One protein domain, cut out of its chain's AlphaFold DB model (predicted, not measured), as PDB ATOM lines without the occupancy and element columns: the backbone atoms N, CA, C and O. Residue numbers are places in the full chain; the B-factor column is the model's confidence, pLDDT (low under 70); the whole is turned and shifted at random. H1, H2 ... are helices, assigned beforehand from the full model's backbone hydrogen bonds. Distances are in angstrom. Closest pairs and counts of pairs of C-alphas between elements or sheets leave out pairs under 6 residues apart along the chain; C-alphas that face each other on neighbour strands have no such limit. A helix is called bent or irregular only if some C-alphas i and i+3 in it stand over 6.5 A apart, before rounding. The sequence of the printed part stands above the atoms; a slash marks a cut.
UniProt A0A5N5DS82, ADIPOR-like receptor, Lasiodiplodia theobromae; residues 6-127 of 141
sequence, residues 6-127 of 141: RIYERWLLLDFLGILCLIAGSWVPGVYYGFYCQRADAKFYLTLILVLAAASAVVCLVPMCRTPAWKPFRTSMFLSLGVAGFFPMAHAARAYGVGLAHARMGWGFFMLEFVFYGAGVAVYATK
ATOM      1  N   ARG A   6      85.661 133.044 176.668       76.69
ATOM      2  CA  ARG A   6      85.493 131.599 176.442       76.69
ATOM      3  C   ARG A   6      85.214 131.228 174.987       76.69
ATOM      4  O   ARG A   6      85.596 130.144 174.554       76.69
ATOM      5  N   ILE A   7      84.495 132.072 174.247       81.88
ATOM      6  CA  ILE A   7      84.184 131.812 172.835       81.88
ATOM      7  C   ILE A   7      85.441 132.054 172.003       81.88
ATOM      8  O   ILE A   7      85.802 131.204 171.192       81.88
ATOM      9  N   TYR A   8      86.145 133.156 172.266       82.00
ATOM     10  CA  TYR A   8      87.405 133.482 171.602       82.00
ATOM     11  C   TYR A   8      88.441 132.355 171.740       82.00
ATOM     12  O   TYR A   8      88.990 131.904 170.737       82.00
ATOM     13  N   GLU A   9      88.642 131.823 172.947       79.06
ATOM     14  CA  GLU A   9      89.592 130.726 173.168       79.06
ATOM     15  C   GLU A   9      89.243 129.442 172.404       79.06
ATOM     16  O   GLU A   9      90.140 128.741 171.932       79.06
ATOM     17  N   ARG A  10      87.950 129.116 172.270       81.94
ATOM     18  CA  ARG A  10      87.501 127.925 171.531       81.94
ATOM     19  C   ARG A  10      87.750 128.062 170.033       81.94
ATOM     20  O   ARG A  10      88.246 127.121 169.423       81.94
ATOM     21  N   TRP A  11      87.437 129.220 169.453       85.44
ATOM     22  CA  TRP A  11      87.697 129.485 168.035       85.44
ATOM     23  C   TRP A  11      89.189 129.514 167.726       85.44
ATOM     24  O   TRP A  11      89.616 128.932 166.736       85.44
ATOM     25  N   LEU A  12      89.988 130.109 168.612       83.50
ATOM     26  CA  LEU A  12      91.441 130.111 168.484       83.50
ATOM     27  C   LEU A  12      92.018 128.685 168.521       83.50
ATOM     28  O   LEU A  12      92.944 128.360 167.785       83.50
ATOM     29  N   LEU A  13      91.460 127.813 169.362       83.88
ATOM     30  CA  LEU A  13      91.869 126.414 169.402       83.88
ATOM     31  C   LEU A  13      91.478 125.645 168.133       83.88
ATOM     32  O   LEU A  13      92.273 124.844 167.643       83.88
ATOM     33  N   LEU A  14      90.275 125.882 167.604       87.06
ATOM     34  CA  LEU A  14      89.834 125.284 166.343       87.06
ATOM     35  C   LEU A  14      90.729 125.703 165.174       87.06
ATOM     36  O   LEU A  14      91.050 124.861 164.342       87.06
ATOM     37  N   ASP A  15      91.184 126.956 165.152       88.25
ATOM     38  CA  ASP A  15      92.142 127.444 164.159       88.25
ATOM     39  C   ASP A  15      93.474 126.673 164.230       88.25
ATOM     40  O   ASP A  15      93.954 126.152 163.222       88.25
ATOM     41  N   PHE A  16      94.028 126.459 165.433       83.50
ATOM     42  CA  PHE A  16      95.257 125.663 165.591       83.50
ATOM     43  C   PHE A  16      95.094 124.195 165.213       83.50
ATOM     44  O   PHE A  16      95.983 123.627 164.576       83.50
ATOM     45  N   LEU A  17      93.974 123.578 165.587       88.38
ATOM     46  CA  LEU A  17      93.666 122.217 165.155       88.38
ATOM     47  C   LEU A  17      93.523 122.145 163.633       88.38
ATOM     48  O   LEU A  17      94.034 121.210 163.026       88.38
ATOM     49  N   GLY A  18      92.891 123.143 163.013       89.06
ATOM     50  CA  GLY A  18      92.778 123.262 161.563       89.06
ATOM     51  C   GLY A  18      94.145 123.294 160.881       89.06
ATOM     52  O   GLY A  18      94.392 122.495 159.982       89.06
ATOM     53  N   ILE A  19      95.062 124.140 161.359       87.25
ATOM     54  CA  ILE A  19      96.438 124.222 160.843       87.25
ATOM     55  C   ILE A  19      97.156 122.872 160.976       87.25
ATOM     56  O   ILE A  19      97.770 122.406 160.018       87.25
ATOM     57  N   LEU A  20      97.054 122.206 162.130       87.00
ATOM     58  CA  LEU A  20      97.663 120.887 162.334       87.00
ATOM     59  C   LEU A  20      97.095 119.827 161.391       87.00
ATOM     60  O   LEU A  20      97.861 119.058 160.810       87.00
ATOM     61  N   CYS A  21      95.776 119.801 161.213       88.69
ATOM     62  CA  CYS A  21      95.109 118.899 160.281       88.69
ATOM     63  C   CYS A  21      95.524 119.171 158.831       88.69
ATOM     64  O   CYS A  21      95.733 118.222 158.079       88.69
ATOM     65  N   LEU A  22      95.681 120.439 158.443       88.88
ATOM     66  CA  LEU A  22      96.144 120.827 157.110       88.88
ATOM     67  C   LEU A  22      97.587 120.383 156.861       88.88
ATOM     68  O   LEU A  22      97.862 119.791 155.821       88.88
ATOM     69  N   ILE A  23      98.489 120.605 157.825       86.00
ATOM     70  CA  ILE A  23      99.883 120.152 157.735       86.00
ATOM     71  C   ILE A  23      99.923 118.625 157.663       86.00
ATOM     72  O   ILE A  23     100.503 118.069 156.743       86.00
ATOM     73  N   ALA A  24      99.286 117.919 158.600       87.69
ATOM     74  CA  ALA A  24      99.288 116.459 158.598       87.69
ATOM     75  C   ALA A  24      98.696 115.898 157.294       87.69
ATOM     76  O   ALA A  24      99.289 115.017 156.677       87.69
ATOM     77  N   GLY A  25      97.562 116.450 156.856       86.75
ATOM     78  CA  GLY A  25      96.857 116.047 155.646       86.75
ATOM     79  C   GLY A  25      97.643 116.290 154.360       86.75
ATOM     80  O   GLY A  25      97.541 115.468 153.453       86.75
ATOM     81  N   SER A  26      98.458 117.347 154.276       86.31
ATOM     82  CA  SER A  26      99.295 117.605 153.095       86.31
ATOM     83  C   SER A  26     100.419 116.576 152.942       86.31
ATOM     84  O   SER A  26     100.744 116.180 151.820       86.31
ATOM     85  N   TRP A  27     100.960 116.061 154.051       84.50
ATOM     86  CA  TRP A  27     102.006 115.038 154.009       84.50
ATOM     87  C   TRP A  27     101.495 113.638 153.661       84.50
ATOM     88  O   TRP A  27     102.243 112.854 153.075       84.50
ATOM     89  N   VAL A  28     100.239 113.305 153.988       86.00
ATOM     90  CA  VAL A  28      99.664 111.973 153.722       86.00
ATOM     91  C   VAL A  28      99.804 111.538 152.252       86.00
ATOM     92  O   VAL A  28     100.379 110.472 152.015       86.00
ATOM     93  N   PRO A  29      99.337 112.314 151.250       84.50
ATOM     94  CA  PRO A  29      99.490 111.935 149.850       84.50
ATOM     95  C   PRO A  29     100.961 111.941 149.415       84.50
ATOM     96  O   PRO A  29     101.369 111.038 148.688       84.50
ATOM     97  N   GLY A  30     101.777 112.890 149.892       81.81
ATOM     98  CA  GLY A  30     103.202 112.969 149.551       81.81
ATOM     99  C   GLY A  30     103.974 111.709 149.953       81.81
ATOM    100  O   GLY A  30     104.665 111.110 149.131       81.81
ATOM    101  N   VAL A  31     103.783 111.241 151.189       85.19
ATOM    102  CA  VAL A  31     104.404 110.007 151.693       85.19
ATOM    103  C   VAL A  31     103.818 108.772 151.004       85.19
ATOM    104  O   VAL A  31     104.566 107.869 150.628       85.19
ATOM    105  N   TYR A  32     102.501 108.730 150.790       84.81
ATOM    106  CA  TYR A  32     101.843 107.594 150.143       84.81
ATOM    107  C   TYR A  32     102.327 107.379 148.700       84.81
ATOM    108  O   TYR A  32     102.653 106.254 148.318       84.81
ATOM    109  N   TYR A  33     102.423 108.449 147.906       83.06
ATOM    110  CA  TYR A  33     102.919 108.375 146.529       83.06
ATOM    111  C   TYR A  33     104.446 108.262 146.454       83.06
ATOM    112  O   TYR A  33     104.962 107.563 145.577       83.06
ATOM    113  N   GLY A  34     105.177 108.883 147.386       80.50
ATOM    114  CA  GLY A  34     106.635 108.783 147.480       80.50
ATOM    115  C   GLY A  34     107.108 107.351 147.739       80.50
ATOM    116  O   GLY A  34     108.007 106.866 147.054       80.50
ATOM    117  N   PHE A  35     106.439 106.638 148.648       83.00
ATOM    118  CA  PHE A  35     106.769 105.265 149.050       83.00
ATOM    119  C   PHE A  35     105.798 104.217 148.493       83.00
ATOM    120  O   PHE A  35     105.629 103.145 149.075       83.00
ATOM    121  N   TYR A  36     105.171 104.480 147.342       79.25
ATOM    122  CA  TYR A  36     104.160 103.582 146.764       79.25
ATOM    123  C   TYR A  36     104.652 102.128 146.611       79.25
ATOM    124  O   TYR A  36     103.899 101.173 146.809       79.25
ATOM    125  N   CYS A  37     105.943 101.956 146.300       80.75
ATOM    126  CA  CYS A  37     106.583 100.650 146.141       80.75
ATOM    127  C   CYS A  37     106.995  99.990 147.476       80.75
ATOM    128  O   CYS A  37     107.078  98.766 147.528       80.75
ATOM    129  N   GLN A  38     107.214 100.751 148.556       80.69
ATOM    130  CA  GLN A  38     107.587 100.235 149.884       80.69
ATOM    131  C   GLN A  38     106.555 100.641 150.942       80.69
ATOM    132  O   GLN A  38     106.665 101.647 151.640       80.69
ATOM    133  N   ARG A  39     105.545  99.784 151.113       82.69
ATOM    134  CA  ARG A  39     104.437 100.015 152.056       82.69
ATOM    135  C   ARG A  39     104.863 100.056 153.528       82.69
ATOM    136  O   ARG A  39     104.117 100.597 154.340       82.69
ATOM    137  N   ALA A  40     106.001  99.458 153.885       86.94
ATOM    138  CA  ALA A  40     106.517  99.483 155.255       86.94
ATOM    139  C   ALA A  40     106.968 100.899 155.645       86.94
ATOM    140  O   ALA A  40     106.489 101.438 156.643       86.94
ATOM    141  N   ASP A  41     107.782 101.528 154.798       84.00
ATOM    142  CA  ASP A  41     108.297 102.881 155.018       84.00
ATOM    143  C   ASP A  41     107.170 103.915 154.971       84.00
ATOM    144  O   ASP A  41     107.081 104.781 155.842       84.00
ATOM    145  N   ALA A  42     106.225 103.757 154.034       86.44
ATOM    146  CA  ALA A  42     105.025 104.592 153.970       86.44
ATOM    147  C   ALA A  42     104.256 104.588 155.304       86.44
ATOM    148  O   ALA A  42     103.908 105.644 155.829       86.44
ATOM    149  N   LYS A  43     104.012 103.406 155.889       88.56
ATOM    150  CA  LYS A  43     103.308 103.281 157.175       88.56
ATOM    151  C   LYS A  43     104.111 103.874 158.330       88.56
ATOM    152  O   LYS A  43     103.530 104.545 159.178       88.56
ATOM    153  N   PHE A  44     105.424 103.653 158.364       90.25
ATOM    154  CA  PHE A  44     106.288 104.209 159.402       90.25
ATOM    155  C   PHE A  44     106.229 105.742 159.420       90.25
ATOM    156  O   PHE A  44     105.940 106.341 160.451       90.25
ATOM    157  N   TYR A  45     106.395 106.388 158.266       88.94
ATOM    158  CA  TYR A  45     106.358 107.848 158.199       88.94
ATOM    159  C   TYR A  45     104.957 108.426 158.408       88.94
ATOM    160  O   TYR A  45     104.815 109.427 159.105       88.94
ATOM    161  N   LEU A  46     103.907 107.786 157.881       89.06
ATOM    162  CA  LEU A  46     102.530 108.221 158.137       89.06
ATOM    163  C   LEU A  46     102.176 108.143 159.627       89.06
ATOM    164  O   LEU A  46     101.596 109.082 160.167       89.06
ATOM    165  N   THR A  47     102.550 107.056 160.309       90.69
ATOM    166  CA  THR A  47     102.314 106.930 161.757       90.69
ATOM    167  C   THR A  47     103.109 107.963 162.547       90.69
ATOM    168  O   THR A  47     102.543 108.591 163.437       90.69
ATOM    169  N   LEU A  48     104.367 108.223 162.180       90.31
ATOM    170  CA  LEU A  48     105.181 109.268 162.801       90.31
ATOM    171  C   LEU A  48     104.532 110.656 162.677       90.31
ATOM    172  O   LEU A  48     104.426 111.375 163.667       90.31
ATOM    173  N   ILE A  49     104.052 111.019 161.484       89.12
ATOM    174  CA  ILE A  49     103.400 112.313 161.236       89.12
ATOM    175  C   ILE A  49     102.103 112.434 162.035       89.12
ATOM    176  O   ILE A  49     101.869 113.465 162.662       89.12
ATOM    177  N   LEU A  50     101.285 111.379 162.072       89.75
ATOM    178  CA  LEU A  50     100.056 111.363 162.866       89.75
ATOM    179  C   LEU A  50     100.341 111.494 164.367       89.75
ATOM    180  O   LEU A  50      99.654 112.250 165.049       89.75
ATOM    181  N   VAL A  51     101.369 110.811 164.880       90.50
ATOM    182  CA  VAL A  51     101.781 110.907 166.290       90.50
ATOM    183  C   VAL A  51     102.268 112.314 166.621       90.50
ATOM    184  O   VAL A  51     101.855 112.877 167.633       90.50
ATOM    185  N   LEU A  52     103.099 112.915 165.769       88.88
ATOM    186  CA  LEU A  52     103.592 114.275 165.977       88.88
ATOM    187  C   LEU A  52     102.468 115.321 165.888       88.88
ATOM    188  O   LEU A  52     102.430 116.259 166.690       88.88
ATOM    189  N   ALA A  53     101.525 115.149 164.959       88.00
ATOM    190  CA  ALA A  53     100.349 116.006 164.840       88.00
ATOM    191  C   ALA A  53      99.431 115.880 166.065       88.00
ATOM    192  O   ALA A  53      98.987 116.891 166.608       88.00
ATOM    193  N   ALA A  54      99.205 114.656 166.556       89.38
ATOM    194  CA  ALA A  54      98.439 114.407 167.772       89.38
ATOM    195  C   ALA A  54      99.128 114.999 169.011       89.38
ATOM    196  O   ALA A  54      98.478 115.673 169.807       89.38
ATOM    197  N   ALA A  55     100.445 114.824 169.154       88.50
ATOM    198  CA  ALA A  55     101.217 115.423 170.242       88.50
ATOM    199  C   ALA A  55     101.114 116.957 170.221       88.50
ATOM    200  O   ALA A  55     100.844 117.577 171.248       88.50
ATOM    201  N   SER A  56     101.228 117.562 169.038       86.38
ATOM    202  CA  SER A  56     101.060 119.007 168.851       86.38
ATOM    203  C   SER A  56      99.640 119.475 169.193       86.38
ATOM    204  O   SER A  56      99.466 120.516 169.825       86.38
ATOM    205  N   ALA A  57      98.616 118.691 168.845       87.25
ATOM    206  CA  ALA A  57      97.228 118.979 169.201       87.25
ATOM    207  C   ALA A  57      97.009 118.942 170.721       87.25
ATOM    208  O   ALA A  57      96.347 119.825 171.268       87.25
ATOM    209  N   VAL A  58      97.613 117.975 171.421       86.50
ATOM    210  CA  VAL A  58      97.587 117.904 172.892       86.50
ATOM    211  C   VAL A  58      98.239 119.139 173.510       86.50
ATOM    212  O   VAL A  58      97.667 119.734 174.421       86.50
ATOM    213  N   VAL A  59      99.378 119.590 172.979       83.88
ATOM    214  CA  VAL A  59     100.033 120.829 173.431       83.88
ATOM    215  C   VAL A  59      99.122 122.048 173.228       83.88
ATOM    216  O   VAL A  59      99.014 122.885 174.121       83.88
ATOM    217  N   CYS A  60      98.392 122.133 172.112       80.62
ATOM    218  CA  CYS A  60      97.415 123.205 171.876       80.62
ATOM    219  C   CYS A  60      96.201 123.155 172.827       80.62
ATOM    220  O   CYS A  60      95.595 124.194 173.121       80.62
ATOM    221  N   LEU A  61      95.842 121.971 173.334       80.62
ATOM    222  CA  LEU A  61      94.775 121.812 174.324       80.62
ATOM    223  C   LEU A  61      95.172 122.368 175.698       80.62
ATOM    224  O   LEU A  61      94.282 122.820 176.419       80.62
ATOM    225  N   VAL A  62      96.468 122.418 176.032       81.25
ATOM    226  CA  VAL A  62      96.958 122.954 177.311       81.25
ATOM    227  C   VAL A  62      96.712 124.472 177.386       81.25
ATOM    228  O   VAL A  62      97.271 125.228 176.589       81.25
ATOM    229  N   PRO A  63      95.921 124.968 178.358       70.06
ATOM    230  CA  PRO A  63      95.564 126.388 178.456       70.06
ATOM    231  C   PRO A  63      96.781 127.296 178.697       70.06
ATOM    232  O   PRO A  63      96.815 128.425 178.216       70.06
ATOM    233  N   MET A  64      97.824 126.780 179.354       68.69
ATOM    234  CA  MET A  64      99.088 127.489 179.589       68.69
ATOM    235  C   MET A  64      99.852 127.797 178.289       68.69
ATOM    236  O   MET A  64     100.549 128.800 178.197       68.69
ATOM    237  N   CYS A  65      99.674 126.975 177.251       64.19
ATOM    238  CA  CYS A  65     100.265 127.197 175.931       64.19
ATOM    239  C   CYS A  65      99.437 128.168 175.063       64.19
ATOM    240  O   CYS A  65      99.883 128.562 173.983       64.19
ATOM    241  N   ARG A  66      98.240 128.576 175.516       64.56
ATOM    242  CA  ARG A  66      97.383 129.559 174.824       64.56
ATOM    243  C   ARG A  66      97.718 131.000 175.193       64.56
ATOM    244  O   ARG A  66      97.307 131.921 174.489       64.56
ATOM    245  N   THR A  67      98.476 131.203 176.266       68.19
ATOM    246  CA  THR A  67      98.852 132.529 176.752       68.19
ATOM    247  C   THR A  67      99.756 133.237 175.732       68.19
ATOM    248  O   THR A  67     100.635 132.598 175.146       68.19
ATOM    249  N   PRO A  68      99.612 134.559 175.515       64.56
ATOM    250  CA  PRO A  68     100.417 135.308 174.545       64.56
ATOM    251  C   PRO A  68     101.940 135.194 174.741       64.56
ATOM    252  O   PRO A  68     102.675 135.314 173.764       64.56
ATOM    253  N   ALA A  69     102.412 134.888 175.954       72.19
ATOM    254  CA  ALA A  69     103.823 134.625 176.247       72.19
ATOM    255  C   ALA A  69     104.392 133.391 175.511       72.19
ATOM    256  O   ALA A  69     105.583 133.345 175.218       72.19
ATOM    257  N   TRP A  70     103.547 132.414 175.158       72.75
ATOM    258  CA  TRP A  70     103.943 131.164 174.494       72.75
ATOM    259  C   TRP A  70     103.776 131.198 172.968       72.75
ATOM    260  O   TRP A  70     104.022 130.199 172.290       72.75
ATOM    261  N   LYS A  71     103.420 132.357 172.394       70.56
ATOM    262  CA  LYS A  71     103.367 132.573 170.936       70.56
ATOM    263  C   LYS A  71     104.619 132.074 170.186       70.56
ATOM    264  O   LYS A  71     104.421 131.330 169.225       70.56
ATOM    265  N   PRO A  72     105.868 132.403 170.592       71.94
ATOM    266  CA  PRO A  72     107.060 131.948 169.866       71.94
ATOM    267  C   PRO A  72     107.289 130.433 169.967       71.94
ATOM    268  O   PRO A  72     107.816 129.824 169.042       71.94
ATOM    269  N   PHE A  73     106.869 129.806 171.068       78.00
ATOM    270  CA  PHE A  73     106.951 128.353 171.227       78.00
ATOM    271  C   PHE A  73     105.971 127.628 170.298       78.00
ATOM    272  O   PHE A  73     106.295 126.609 169.696       78.00
ATOM    273  N   ARG A  74     104.765 128.175 170.122       74.06
ATOM    274  CA  ARG A  74     103.777 127.602 169.204       74.06
ATOM    275  C   ARG A  74     104.227 127.698 167.745       74.06
ATOM    276  O   ARG A  74     104.076 126.736 166.996       74.06
ATOM    277  N   THR A  75     104.779 128.840 167.334       76.56
ATOM    278  CA  THR A  75     105.280 129.010 165.962       76.56
ATOM    279  C   THR A  75     106.484 128.115 165.686       76.56
ATOM    280  O   THR A  75     106.546 127.515 164.614       76.56
ATOM    281  N   SER A  76     107.399 127.952 166.650       79.75
ATOM    282  CA  SER A  76     108.528 127.029 166.503       79.75
ATOM    283  C   SER A  76     108.077 125.569 166.436       79.75
ATOM    284  O   SER A  76     108.612 124.817 165.625       79.75
ATOM    285  N   MET A  77     107.054 125.177 167.203       81.88
ATOM    286  CA  MET A  77     106.474 123.834 167.148       81.88
ATOM    287  C   MET A  77     105.927 123.518 165.749       81.88
ATOM    288  O   MET A  77     106.333 122.522 165.151       81.88
ATOM    289  N   PHE A  78     105.078 124.381 165.179       79.44
ATOM    290  CA  PHE A  78     104.545 124.165 163.826       79.44
ATOM    291  C   PHE A  78     105.636 124.165 162.756       79.44
ATOM    292  O   PHE A  78     105.611 123.325 161.856       79.44
ATOM    293  N   LEU A  79     106.625 125.054 162.879       81.62
ATOM    294  CA  LEU A  79     107.763 125.085 161.967       81.62
ATOM    295  C   LEU A  79     108.566 123.781 162.046       81.62
ATOM    296  O   LEU A  79     108.877 123.190 161.017       81.62
ATOM    297  N   SER A  80     108.850 123.297 163.257       82.81
ATOM    298  CA  SER A  80     109.569 122.039 163.459       82.81
ATOM    299  C   SER A  80     108.803 120.838 162.902       82.81
ATOM    300  O   SER A  80     109.416 119.957 162.308       82.81
ATOM    301  N   LEU A  81     107.469 120.838 163.005       82.88
ATOM    302  CA  LEU A  81     106.607 119.804 162.436       82.88
ATOM    303  C   LEU A  81     106.653 119.808 160.901       82.88
ATOM    304  O   LEU A  81     106.767 118.750 160.284       82.88
ATOM    305  N   GLY A  82     106.626 120.993 160.282       80.69
ATOM    306  CA  GLY A  82     106.813 121.146 158.838       80.69
ATOM    307  C   GLY A  82     108.200 120.688 158.375       80.69
ATOM    308  O   GLY A  82     108.317 119.927 157.418       80.69
ATOM    309  N   VAL A  83     109.256 121.070 159.098       82.50
ATOM    310  CA  VAL A  83     110.633 120.635 158.805       82.50
ATOM    311  C   VAL A  83     110.796 119.125 159.005       82.50
ATOM    312  O   VAL A  83     111.481 118.476 158.219       82.50
ATOM    313  N   ALA A  84     110.137 118.523 159.996       83.06
ATOM    314  CA  ALA A  84     110.161 117.076 160.202       83.06
ATOM    315  C   ALA A  84     109.576 116.309 159.000       83.06
ATOM    316  O   ALA A  84     110.086 115.247 158.643       83.06
ATOM    317  N   GLY A  85     108.567 116.869 158.322       79.44
ATOM    318  CA  GLY A  85     108.002 116.307 157.091       79.44
ATOM    319  C   GLY A  85     108.954 116.339 155.885       79.44
ATOM    320  O   GLY A  85     108.818 115.533 154.965       79.44
ATOM    321  N   PHE A  86     109.993 117.178 155.906       82.81
ATOM    322  CA  PHE A  86     111.027 117.181 154.866       82.81
ATOM    323  C   PHE A  86     111.839 115.877 154.845       82.81
ATOM    324  O   PHE A  86     112.232 115.406 153.778       82.81
ATOM    325  N   PHE A  87     112.074 115.266 156.011       85.06
ATOM    326  CA  PHE A  87     112.877 114.047 156.138       85.06
ATOM    327  C   PHE A  87     112.371 112.864 155.293       85.06
ATOM    328  O   PHE A  87     113.176 112.336 154.521       85.06
ATOM    329  N   PRO A  88     111.091 112.437 155.365       82.88
ATOM    330  CA  PRO A  88     110.588 111.350 154.525       82.88
ATOM    331  C   PRO A  88     110.697 111.658 153.034       82.88
ATOM    332  O   PRO A  88     111.026 110.770 152.251       82.88
ATOM    333  N   MET A  89     110.478 112.911 152.636       80.69
ATOM    334  CA  MET A  89     110.574 113.312 151.233       80.69
ATOM    335  C   MET A  89     112.028 113.280 150.740       80.69
ATOM    336  O   MET A  89     112.312 112.732 149.677       80.69
ATOM    337  N   ALA A  90     112.973 113.784 151.539       83.69
ATOM    338  CA  ALA A  90     114.401 113.700 151.238       83.69
ATOM    339  C   ALA A  90     114.889 112.245 151.187       83.69
ATOM    340  O   ALA A  90     115.679 111.883 150.313       83.69
ATOM    341  N   HIS A  91     114.394 111.394 152.089       86.19
ATOM    342  CA  HIS A  91     114.682 109.965 152.075       86.19
ATOM    343  C   HIS A  91     114.140 109.298 150.801       86.19
ATOM    344  O   HIS A  91     114.895 108.606 150.122       86.19
ATOM    345  N   ALA A  92     112.890 109.578 150.413       82.00
ATOM    346  CA  ALA A  92     112.297 109.071 149.173       82.00
ATOM    347  C   ALA A  92     113.077 109.525 147.927       82.00
ATOM    348  O   ALA A  92     113.351 108.720 147.036       82.00
ATOM    349  N   ALA A  93     113.493 110.796 147.872       83.25
ATOM    350  CA  ALA A  93     114.276 111.336 146.762       83.25
ATOM    351  C   ALA A  93     115.656 110.674 146.632       83.25
ATOM    352  O   ALA A  93     116.116 110.419 145.518       83.25
ATOM    353  N   ARG A  94     116.306 110.359 147.761       83.56
ATOM    354  CA  ARG A  94     117.586 109.633 147.777       83.56
ATOM    355  C   ARG A  94     117.426 108.149 147.452       83.56
ATOM    356  O   ARG A  94     118.292 107.605 146.776       83.56
ATOM    357  N   ALA A  95     116.352 107.510 147.915       82.75
ATOM    358  CA  ALA A  95     116.118 106.077 147.734       82.75
ATOM    359  C   ALA A  95     115.678 105.716 146.306       82.75
ATOM    360  O   ALA A  95     116.152 104.729 145.752       82.75
ATOM    361  N   TYR A  96     114.798 106.517 145.693       79.75
ATOM    362  CA  TYR A  96     114.207 106.212 144.380       79.75
ATOM    363  C   TYR A  96     114.706 107.102 143.235       79.75
ATOM    364  O   TYR A  96     114.335 106.893 142.078       79.75
ATOM    365  N   GLY A  97     115.542 108.092 143.545       80.38
ATOM    366  CA  GLY A  97     116.095 109.038 142.584       80.38
ATOM    367  C   GLY A  97     115.232 110.286 142.375       80.38
ATOM    368  O   GLY A  97     113.999 110.257 142.392       80.38
ATOM    369  N   VAL A  98     115.913 111.407 142.121       75.12
ATOM    370  CA  VAL A  98     115.315 112.750 142.023       75.12
ATOM    371  C   VAL A  98     114.322 112.872 140.861       75.12
ATOM    372  O   VAL A  98     113.319 113.563 140.994       75.12
ATOM    373  N   GLY A  99     114.551 112.174 139.743       76.19
ATOM    374  CA  GLY A  99     113.643 112.203 138.588       76.19
ATOM    375  C   GLY A  99     112.279 111.572 138.884       76.19
ATOM    376  O   GLY A  99     111.241 112.161 138.583       76.19
ATOM    377  N   LEU A 100     112.266 110.412 139.551       77.25
ATOM    378  CA  LEU A 100     111.026 109.736 139.940       77.25
ATOM    379  C   LEU A 100     110.310 110.485 141.069       77.25
ATOM    380  O   LEU A 100     109.087 110.616 141.058       77.25
ATOM    381  N   ALA A 101     111.081 111.029 142.009       77.50
ATOM    382  CA  ALA A 101     110.602 111.931 143.047       77.50
ATOM    383  C   ALA A 101     109.953 113.198 142.464       77.50
ATOM    384  O   ALA A 101     108.871 113.600 142.885       77.50
ATOM    385  N   HIS A 102     110.553 113.822 141.453       78.69
ATOM    386  CA  HIS A 102     109.952 114.981 140.804       78.69
ATOM    387  C   HIS A 102     108.625 114.618 140.124       78.69
ATOM    388  O   HIS A 102     107.634 115.314 140.323       78.69
ATOM    389  N   ALA A 103     108.573 113.488 139.413       77.81
ATOM    390  CA  ALA A 103     107.371 113.040 138.711       77.81
ATOM    391  C   ALA A 103     106.217 112.613 139.642       77.81
ATOM    392  O   ALA A 103     105.057 112.828 139.306       77.81
ATOM    393  N   ARG A 104     106.508 111.993 140.796       75.31
ATOM    394  CA  ARG A 104     105.478 111.454 141.708       75.31
ATOM    395  C   ARG A 104     105.022 112.427 142.785       75.31
ATOM    396  O   ARG A 104     103.862 112.389 143.175       75.31
ATOM    397  N   MET A 105     105.939 113.241 143.299       71.94
ATOM    398  CA  MET A 105     105.694 114.085 144.472       71.94
ATOM    399  C   MET A 105     106.027 115.560 144.238       71.94
ATOM    400  O   MET A 105     105.946 116.352 145.170       71.94
ATOM    401  N   GLY A 106     106.420 115.947 143.020       78.81
ATOM    402  CA  GLY A 106     106.748 117.340 142.725       78.81
ATOM    403  C   GLY A 106     107.947 117.839 143.529       78.81
ATOM    404  O   GLY A 106     107.965 118.994 143.940       78.81
ATOM    405  N   TRP A 107     108.956 116.989 143.765       78.12
ATOM    406  CA  TRP A 107     110.125 117.290 144.609       78.12
ATOM    407  C   TRP A 107     110.756 118.669 144.358       78.12
ATOM    408  O   TRP A 107     111.168 119.344 145.295       78.12
ATOM    409  N   GLY A 108     110.798 119.111 143.097       80.06
ATOM    410  CA  GLY A 108     111.336 120.428 142.740       80.06
ATOM    411  C   GLY A 108     110.488 121.586 143.276       80.06
ATOM    412  O   GLY A 108     111.038 122.542 143.814       80.06
ATOM    413  N   PHE A 109     109.159 121.472 143.195       82.94
ATOM    414  CA  PHE A 109     108.234 122.447 143.775       82.94
ATOM    415  C   PHE A 109     108.314 122.449 145.302       82.94
ATOM    416  O   PHE A 109     108.320 123.518 145.899       82.94
ATOM    417  N   PHE A 110     108.494 121.282 145.921       80.31
ATOM    418  CA  PHE A 110     108.722 121.168 147.365       80.31
ATOM    419  C   PHE A 110     110.001 121.874 147.830       80.31
ATOM    420  O   PHE A 110     110.006 122.540 148.864       80.31
ATOM    421  N   MET A 111     111.102 121.757 147.078       82.31
ATOM    422  CA  MET A 111     112.332 122.495 147.396       82.31
ATOM    423  C   MET A 111     112.120 124.001 147.270       82.31
ATOM    424  O   MET A 111     112.583 124.762 148.116       82.31
ATOM    425  N   LEU A 112     111.399 124.430 146.233       86.50
ATOM    426  CA  LEU A 112     111.075 125.834 146.028       86.50
ATOM    427  C   LEU A 112     110.207 126.382 147.172       86.50
ATOM    428  O   LEU A 112     110.502 127.446 147.710       86.50
ATOM    429  N   GLU A 113     109.192 125.632 147.591       84.31
ATOM    430  CA  GLU A 113     108.343 125.952 148.740       84.31
ATOM    431  C   GLU A 113     109.163 126.087 150.031       84.31
ATOM    432  O   GLU A 113     108.997 127.057 150.768       84.31
ATOM    433  N   PHE A 114     110.115 125.182 150.275       82.31
ATOM    434  CA  PHE A 114     110.998 125.264 151.439       82.31
ATOM    435  C   PHE A 114     111.884 126.518 151.416       82.31
ATOM    436  O   PHE A 114     112.082 127.158 152.450       82.31
ATOM    437  N   VAL A 115     112.378 126.911 150.238       85.88
ATOM    438  CA  VAL A 115     113.125 128.166 150.060       85.88
ATOM    439  C   VAL A 115     112.233 129.372 150.355       85.88
ATOM    440  O   VAL A 115     112.658 130.266 151.086       85.88
ATOM    441  N   PHE A 116     110.994 129.392 149.858       85.94
ATOM    442  CA  PHE A 116     110.046 130.473 150.146       85.94
ATOM    443  C   PHE A 116     109.673 130.545 151.629       85.94
ATOM    444  O   PHE A 116     109.662 131.638 152.195       85.94
ATOM    445  N   TYR A 117     109.436 129.409 152.287       81.25
ATOM    446  CA  TYR A 117     109.191 129.380 153.729       81.25
ATOM    447  C   TYR A 117     110.406 129.857 154.522       81.25
ATOM    448  O   TYR A 117     110.256 130.675 155.429       81.25
ATOM    449  N   GLY A 118     111.610 129.412 154.159       80.31
ATOM    450  CA  GLY A 118     112.852 129.883 154.767       80.31
ATOM    451  C   GLY A 118     113.043 131.391 154.597       80.31
ATOM    452  O   GLY A 118     113.363 132.087 155.562       80.31
ATOM    453  N   ALA A 119     112.768 131.919 153.403       83.62
ATOM    454  CA  ALA A 119     112.794 133.352 153.133       83.62
ATOM    455  C   ALA A 119     111.755 134.110 153.975       83.62
ATOM    456  O   ALA A 119     112.085 135.125 154.582       83.62
ATOM    457  N   GLY A 120     110.528 133.593 154.094       77.94
ATOM    458  CA  GLY A 120     109.484 134.172 154.943       77.94
ATOM    459  C   GLY A 120     109.872 134.208 156.424       77.94
ATOM    460  O   GLY A 120     109.692 135.231 157.083       77.94
ATOM    461  N   VAL A 121     110.480 133.135 156.941       75.31
ATOM    462  CA  VAL A 121     111.017 133.091 158.313       75.31
ATOM    463  C   VAL A 121     112.144 134.109 158.491       75.31
ATOM    464  O   VAL A 121     112.177 134.803 159.507       75.31
ATOM    465  N   ALA A 122     113.038 134.248 157.510       77.69
ATOM    466  CA  ALA A 122     114.105 135.243 157.552       77.69
ATOM    467  C   ALA A 122     113.542 136.674 157.581       77.69
ATOM    468  O   ALA A 122     113.992 137.495 158.379       77.69
ATOM    469  N   VAL A 123     112.512 136.967 156.783       77.69
ATOM    470  CA  VAL A 123     111.812 138.261 156.793       77.69
ATOM    471  C   VAL A 123     111.117 138.503 158.139       77.69
ATOM    472  O   VAL A 123     111.281 139.571 158.726       77.69
ATOM    473  N   TYR A 124     110.422 137.502 158.687       70.31
ATOM    474  CA  TYR A 124     109.765 137.593 159.996       70.31
ATOM    475  C   TYR A 124     110.764 137.847 161.136       70.31
ATOM    476  O   TYR A 124     110.541 138.707 161.987       70.31
ATOM    477  N   ALA A 125     111.894 137.135 161.139       69.56
ATOM    478  CA  ALA A 125     112.951 137.308 162.132       69.56
ATOM    479  C   ALA A 125     113.663 138.661 162.004       69.56
ATOM    480  O   ALA A 125     114.032 139.269 163.009       69.56
ATOM    481  N   THR A 126     113.856 139.147 160.776       74.44
ATOM    482  CA  THR A 126     114.549 140.419 160.523       74.44
ATOM    483  C   THR A 126     113.638 141.643 160.641       74.44
ATOM    484  O   THR A 126     114.163 142.753 160.759       74.44
ATOM    485  N   LYS A 127     112.308 141.457 160.677       65.06
ATOM    486  CA  LYS A 127     111.283 142.518 160.735       65.06
ATOM    487  C   LYS A 127     111.471 143.594 159.655       65.06
ATOM    488  O   LYS A 127     111.224 144.779 159.875       65.06
TER     489      LYS A 127
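Overview. This is residues 6 to 127 of the 141 residues of the protein "ADIPOR-like receptor" of Lasiodiplodia theobromae (UniProt A0A5N5DS82). Three long helices, H1, H2 and H4, stand side by side in an up-and-down bundle, each running against the one before; short H5 packs on one end of H1, and H6 runs back along H4, its residues 122 to 126 sticking out. The all-helix printed part has 122 residues, with named helices H1 to H6 in order. It is flat, 49 by 34 by 17 A, and only just compact, close to loose, with a radius of gyration of the C-alphas of 16.2 A.

Arrangement. H1, residues 6 to 34, and H2, residues 39 to 61, form a helical hairpin at a shallow tilt of 10 degrees; their closest C-alphas, of Tyr 32 and Ala 42, are 5.8 A apart. H4, residues 68 to 96, touches H1, closest at the C-alphas of Gly 34 and Ala 92, 5.9 A. H4 touches H2 with residues 77 to 88 alone. H3, residues 63 to 66, only just touches H4, only at the corner, with 3 pairs of C-alphas within 8 A. H5, residues 98 to 105, touches residues 30 to 34 of H1 alone. H6, residues 107 to 126, is close but not clearly touching H4. Every O i to N i+4 pair is within hydrogen-bond range in H2, H5 and H6, 23 of 25 in H1 and 19 of 25 in H4; H3 is too short for one.

Along the chain. H1 begins at C-alpha 6 (85.493, 131.599, 176.442) and is 42.5 A long; H4 is 44.1 A. H1 is only just irregular, C-alphas 26 and 29 being 6.54 A apart; H4 is irregular, C-alphas 69 and 72 being 7.6 A apart. H6 ends at C-alpha 126 (114.549, 140.419, 160.523).

Size, cuts and confidence. The printed part has no cut, and its five links are tight. In this model pLDDT is under 70 at residues 64 to 68, 125 and 127.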